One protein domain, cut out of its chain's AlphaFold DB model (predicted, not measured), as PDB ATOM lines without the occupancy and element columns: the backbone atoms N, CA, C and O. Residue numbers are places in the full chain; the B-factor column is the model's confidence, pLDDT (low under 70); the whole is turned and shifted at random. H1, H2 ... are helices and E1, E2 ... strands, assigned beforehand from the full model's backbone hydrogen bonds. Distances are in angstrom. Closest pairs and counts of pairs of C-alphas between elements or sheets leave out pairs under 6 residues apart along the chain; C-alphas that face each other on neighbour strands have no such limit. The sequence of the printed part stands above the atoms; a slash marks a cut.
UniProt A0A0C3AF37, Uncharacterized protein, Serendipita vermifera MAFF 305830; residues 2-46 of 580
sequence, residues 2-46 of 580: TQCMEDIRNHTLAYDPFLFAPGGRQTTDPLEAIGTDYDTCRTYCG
ATOM      1  N   THR A   2      48.815  39.938  10.208       69.50
ATOM      2  CA  THR A   2      49.344  38.764   9.469       69.50
ATOM      3  C   THR A   2      49.848  37.642  10.386       69.50
ATOM      4  O   THR A   2      49.348  36.532  10.289       69.50
ATOM      5  N   GLN A   3      50.707  37.963  11.363       72.50
ATOM      6  CA  GLN A   3      51.187  36.985  12.350       72.50
ATOM      7  C   GLN A   3      50.053  36.342  13.163       72.50
ATOM      8  O   GLN A   3      49.971  35.129  13.250       72.50
ATOM      9  N   CYS A   4      49.127  37.148  13.694       76.94
ATOM     10  CA  CYS A   4      47.983  36.638  14.460       76.94
ATOM     11  C   CYS A   4      47.127  35.655  13.647       76.94
ATOM     12  O   CYS A   4      46.518  34.734  14.179       76.94
ATOM     13  N   MET A   5      47.085  35.853  12.336       73.50
ATOM     14  CA  MET A   5      46.268  35.049  11.446       73.50
ATOM     15  C   MET A   5      46.940  33.734  11.070       73.50
ATOM     16  O   MET A   5      46.263  32.715  10.956       73.50
ATOM     17  N   GLU A   6      48.269  33.736  10.981       72.75
ATOM     18  CA  GLU A   6      49.067  32.509  10.979       72.75
ATOM     19  C   GLU A   6      48.935  31.745  12.303       72.75
ATOM     20  O   GLU A   6      48.804  30.522  12.286       72.75
ATOM     21  N   ASP A   7      48.885  32.446  13.440       75.19
ATOM     22  CA  ASP A   7      48.694  31.826  14.757       75.19
ATOM     23  C   ASP A   7      47.312  31.146  14.863       75.19
ATOM     24  O   ASP A   7      47.204  30.019  15.346       75.19
ATOM     25  N   ILE A   8      46.257  31.775  14.322       74.12
ATOM     26  CA  ILE A   8      44.923  31.157  14.204       74.12
ATOM     27  C   ILE A   8      44.961  29.896  13.342       74.12
ATOM     28  O   ILE A   8      44.374  28.882  13.719       74.12
ATOM     29  N   ARG A   9      45.663  29.937  12.205       70.44
ATOM     30  CA  ARG A   9      45.777  28.780  11.312       70.44
ATOM     31  C   ARG A   9      46.523  27.626  11.969       70.44
ATOM     32  O   ARG A   9      46.087  26.492  11.850       70.44
ATOM     33  N   ASN A  10      47.619  27.892  12.672       70.81
ATOM     34  CA  ASN A  10      48.482  26.849  13.229       70.81
ATOM     35  C   ASN A  10      47.936  26.205  14.519       70.81
ATOM     36  O   ASN A  10      48.661  25.442  15.157       70.81
ATOM     37  N   HIS A  11      46.682  26.485  14.905       64.75
ATOM     38  CA  HIS A  11      46.043  25.954  16.117       64.75
ATOM     39  C   HIS A  11      46.892  26.156  17.387       64.75
ATOM     40  O   HIS A  11      46.826  25.373  18.331       64.75
ATOM     41  N   THR A  12      47.671  27.237  17.470       56.56
ATOM     42  CA  THR A  12      48.443  27.580  18.680       56.56
ATOM     43  C   THR A  12      47.568  28.224  19.767       56.56
ATOM     44  O   THR A  12      48.065  28.899  20.668       56.56
ATOM     45  N   LEU A  13      46.251  28.012  19.695       58.25
ATOM     46  CA  LEU A  13      45.226  28.712  20.460       58.25
ATOM     47  C   LEU A  13      44.506  27.773  21.432       58.25
ATOM     48  O   LEU A  13      44.421  26.568  21.226       58.25
ATOM     49  N   ALA A  14      43.969  28.346  22.510       54.41
ATOM     50  CA  ALA A  14      43.346  27.597  23.604       54.41
ATOM     51  C   ALA A  14      41.963  26.985  23.276       54.41
ATOM     52  O   ALA A  14      41.465  26.194  24.074       54.41
ATOM     53  N   TYR A  15      41.342  27.345  22.145       61.81
ATOM     54  CA  TYR A  15      40.038  26.839  21.691       61.81
ATOM     55  C   TYR A  15      40.046  26.567  20.183       61.81
ATOM     56  O   TYR A  15      40.777  27.235  19.454       61.81
ATOM     57  N   ASP A  16      39.177  25.657  19.726       65.62
ATOM     58  CA  ASP A  16      38.999  25.325  18.307       65.62
ATOM     59  C   ASP A  16      38.467  26.538  17.512       65.62
ATOM     60  O   ASP A  16      37.330  26.970  17.740       65.62
ATOM     61  N   PRO A  17      39.260  27.125  16.596       68.94
ATOM     62  CA  PRO A  17      38.813  28.248  15.777       68.94
ATOM     63  C   PRO A  17      37.787  27.797  14.723       68.94
ATOM     64  O   PRO A  17      37.863  26.691  14.188       68.94
ATOM     65  N   PHE A  18      36.837  28.671  14.365       76.25
ATOM     66  CA  PHE A  18      35.953  28.422  13.224       76.25
ATOM     67  C   PHE A  18      36.727  28.642  11.922       76.25
ATOM     68  O   PHE A  18      36.900  29.774  11.462       76.25
ATOM     69  N   LEU A  19      37.204  27.549  11.332       76.94
ATOM     70  CA  LEU A  19      37.958  27.567  10.085       76.94
ATOM     71  C   LEU A  19      37.098  27.121   8.907       76.94
ATOM     72  O   LEU A  19      36.182  26.305   9.039       76.94
ATOM     73  N   PHE A  20      37.415  27.651   7.732       74.94
ATOM     74  CA  PHE A  20      36.724  27.332   6.488       74.94
ATOM     75  C   PHE A  20      37.710  26.796   5.451       74.94
ATOM     76  O   PHE A  20      38.813  27.313   5.333       74.94
ATOM     77  N   ALA A  21      37.290  25.765   4.719       70.44
ATOM     78  CA  ALA A  21      37.918  25.158   3.549       70.44
ATOM     79  C   ALA A  21      37.331  25.738   2.246       70.44
ATOM     80  O   ALA A  21      36.250  26.354   2.285       70.44
ATOM     81  N   PRO A  22      38.012  25.583   1.083       64.69
ATOM     82  CA  PRO A  22      37.558  26.122  -0.206       64.69
ATOM     83  C   PRO A  22      36.080  25.849  -0.481       64.69
ATOM     84  O   PRO A  22      35.601  24.730  -0.328       64.69
ATOM     85  N   GLY A  23      35.338  26.891  -0.869       61.81
ATOM     86  CA  GLY A  23      33.886  26.811  -1.068       61.81
ATOM     87  C   GLY A  23      33.038  27.077   0.184       61.81
ATOM     88  O   GLY A  23      31.827  26.889   0.131       61.81
ATOM     89  N   GLY A  24      33.642  27.531   1.289       66.50
ATOM     90  CA  GLY A  24      32.917  27.978   2.488       66.50
ATOM     91  C   GLY A  24      32.453  26.844   3.404       66.50
ATOM     92  O   GLY A  24      31.621  27.059   4.284       66.50
ATOM     93  N   ARG A  25      32.981  25.631   3.212       73.50
ATOM     94  CA  ARG A  25      32.734  24.491   4.099       73.50
ATOM     95  C   ARG A  25      33.548  24.663   5.378       73.50
ATOM     96  O   ARG A  25      34.734  24.945   5.300       73.50
ATOM     97  N   GLN A  26      32.952  24.441   6.544       78.50
ATOM     98  CA  GLN A  26      33.708  24.436   7.796       78.50
ATOM     99  C   GLN A  26      34.708  23.266   7.813       78.50
ATOM    100  O   GLN A  26      34.357  22.141   7.447       78.50
ATOM    101  N   THR A  27      35.942  23.529   8.230       74.88
ATOM    102  CA  THR A  27      36.977  22.508   8.414       74.88
ATOM    103  C   THR A  27      37.614  22.654   9.787       74.88
ATOM    104  O   THR A  27      37.595  23.726  10.383       74.88
ATOM    105  N   THR A  28      38.136  21.554  10.302       77.38
ATOM    106  CA  THR A  28      38.967  21.518  11.510       77.38
ATOM    107  C   THR A  28      40.422  21.223  11.164       77.38
ATOM    108  O   THR A  28      41.236  21.104  12.072       77.38
ATOM    109  N   ASP A  29      40.740  21.038   9.877       74.12
ATOM    110  CA  ASP A  29      42.096  20.790   9.401       74.12
ATOM    111  C   ASP A  29      42.807  22.131   9.117       74.12
ATOM    112  O   ASP A  29      42.417  22.834   8.179       74.12
ATOM    113  N   PRO A  30      43.867  22.480   9.873       71.50
ATOM    114  CA  PRO A  30      44.720  23.650   9.628       71.50
ATOM    115  C   PRO A  30      45.259  23.769   8.197       71.50
ATOM    116  O   PRO A  30      45.522  24.871   7.703       71.50
ATOM    117  N   LEU A  31      45.494  22.626   7.545       72.12
ATOM    118  CA  LEU A  31      46.103  22.549   6.219       72.12
ATOM    119  C   LEU A  31      45.078  22.810   5.114       72.12
ATOM    120  O   LEU A  31      45.433  23.351   4.069       72.12
ATOM    121  N   GLU A  32      43.816  22.462   5.363       72.31
ATOM    122  CA  GLU A  32      42.679  22.754   4.483       72.31
ATOM    123  C   GLU A  32      42.074  24.138   4.778       72.31
ATOM    124  O   GLU A  32      41.369  24.707   3.941       72.31
ATOM    125  N   ALA A  33      42.344  24.681   5.968       70.81
ATOM    126  CA  ALA A  33      41.854  25.969   6.410       70.81
ATOM    127  C   ALA A  33      42.446  27.095   5.571       70.81
ATOM    128  O   ALA A  33      43.634  27.417   5.610       70.81
ATOM    129  N   ILE A  34      41.549  27.735   4.846       70.50
ATOM    130  CA  ILE A  34      41.837  28.872   4.002       70.50
ATOM    131  C   ILE A  34      41.250  30.144   4.581       70.50
ATOM    132  O   ILE A  34      41.381  31.130   3.901       70.50
ATOM    133  N   GLY A  35      40.540  30.156   5.718       73.44
ATOM    134  CA  GLY A  35      39.679  31.273   6.136       73.44
ATOM    135  C   GLY A  35      39.131  31.154   7.565       73.44
ATOM    136  O   GLY A  35      39.123  30.059   8.119       73.44
ATOM    137  N   THR A  36      38.656  32.259   8.158       77.44
ATOM    138  CA  THR A  36      37.969  32.270   9.473       77.44
ATOM    139  C   THR A  36      36.845  33.309   9.507       77.44
ATOM    140  O   THR A  36      36.806  34.219   8.673       77.44
ATOM    141  N   ASP A  37      35.913  33.183  10.449       78.88
ATOM    142  CA  ASP A  37      34.826  34.142  10.626       78.88
ATOM    143  C   ASP A  37      35.261  35.396  11.413       78.88
ATOM    144  O   ASP A  37      36.340  35.481  12.007       78.88
ATOM    145  N   TYR A  38      34.396  36.413  11.405       79.75
ATOM    146  CA  TYR A  38      34.671  37.689  12.063       79.75
ATOM    147  C   TYR A  38      34.870  37.546  13.575       79.75
ATOM    148  O   TYR A  38      35.765  38.198  14.120       79.75
ATOM    149  N   ASP A  39      34.065  36.718  14.248       81.50
ATOM    150  CA  ASP A  39      34.089  36.631  15.707       81.50
ATOM    151  C   ASP A  39      35.347  35.896  16.187       81.50
ATOM    152  O   ASP A  39      35.990  36.359  17.134       81.50
ATOM    153  N   THR A  40      35.787  34.849  15.474       81.94
ATOM    154  CA  THR A  40      37.097  34.213  15.713       81.94
ATOM    155  C   THR A  40      38.233  35.214  15.508       81.94
ATOM    156  O   THR A  40      39.027  35.433  16.424       81.94
ATOM    157  N   CYS A  41      38.285  35.906  14.362       81.50
ATOM    158  CA  CYS A  41      39.337  36.896  14.101       81.50
ATOM    159  C   CYS A  41      39.377  37.985  15.181       81.50
ATOM    160  O   CYS A  41      40.442  38.317  15.698       81.50
ATOM    161  N   ARG A  42      38.218  38.527  15.567       85.56
ATOM    162  CA  ARG A  42      38.126  39.594  16.568       85.56
ATOM    163  C   ARG A  42      38.565  39.131  17.954       85.56
ATOM    164  O   ARG A  42      39.234  39.889  18.653       85.56
ATOM    165  N   THR A  43      38.196  37.914  18.344       83.94
ATOM    166  CA  THR A  43      38.531  37.353  19.660       83.94
ATOM    167  C   THR A  43      40.039  37.193  19.826       83.94
ATOM    168  O   THR A  43      40.577  37.507  20.886       83.94
ATOM    169  N   TYR A  44      40.726  36.760  18.769       81.00
ATOM    170  CA  TYR A  44      42.155  36.455  18.820       81.00
ATOM    171  C   TYR A  44      43.052  37.625  18.403       81.00
ATOM    172  O   TYR A  44      44.085  37.856  19.026       81.00
ATOM    173  N   CYS A  45      42.659  38.399  17.389       80.94
ATOM    174  CA  CYS A  45      43.473  39.488  16.838       80.94
ATOM    175  C   CYS A  45      43.039  40.890  17.278       80.94
ATOM    176  O   CYS A  45      43.768  41.856  17.038       80.94
ATOM    177  N   GLY A  46      41.873  41.020  17.916       83.62
ATOM    178  CA  GLY A  46      41.306  42.302  18.322       83.62
ATOM    179  C   GLY A  46      40.809  43.167  17.155       83.62
ATOM    180  O   GLY A  46      40.816  42.778  15.988       83.62
TER     181      GLY A  46
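What this domain is: This is residues 2 to 46 of the 580 residues of an uncharacterized protein of Serendipita vermifera MAFF 305830 (UniProt A0A0C3AF37). Two short helices, H1 and H2, meet at a steep angle at one end of this small domain, and a tiny two-stranded hairpin, E1 and E2, makes the other end. Two winding links without named elements, residues 10 to 18 and 28 to 37, join the two ends, and a short pairing ties residues 35 to 36 of the second link to E1. The printed part has 45 residues, with two named helices and two named strands in the order H1, E1, E2, H2; the sheet, E1 - E2, is antiparallel. The class is mixed, helices and strands, with 22 residues, under half, in named elements. The whole is compact, with a radius of gyration of the C-alphas of 9.5 A, and rounded, spanning 26 by 19 by 18 A.

How they stand to each other: H1, residues 2 to 9, touches H2, residues 38 to 45; their closest C-alphas, those of Cys 4 and Cys 45, are 5.8 A apart. The two run opposite ways at a steep tilt of 66 degrees. E1, residues 19 to 21, and E2, residues 25 to 27, form a hairpin, with 122 degrees between their directions. N 21 and O 25, at 2.7 A, and N 27 and O 19, at 2.9 A, are within hydrogen-bond range. Residues 19 to 20 of E1 also pair antiparallel with residues 35 to 36. H1 and E2 are apart, as are E1 and H2. In H1 and H2 every O i to N i+4 pair is within hydrogen-bond range.

Where its parts are: H1 begins at C-alpha 2, (49.344, 38.764, 9.469), and is 10.8 A long from first to last C-alpha. E1 measures 7.0 A and E2 6.4 A. H2 is 10.2 A long and ends at C-alpha 45, (43.473, 39.488, 16.838).

The domain as a whole: The C-alphas farthest apart, those of Ala 14 and Gly 23, are 26.4 A apart. The printed part has no cut, and no link is long. Mean pLDDT of the printed part is 73.0; residue 2, residues 11 to 17 and residues 22 to 24 are under 70.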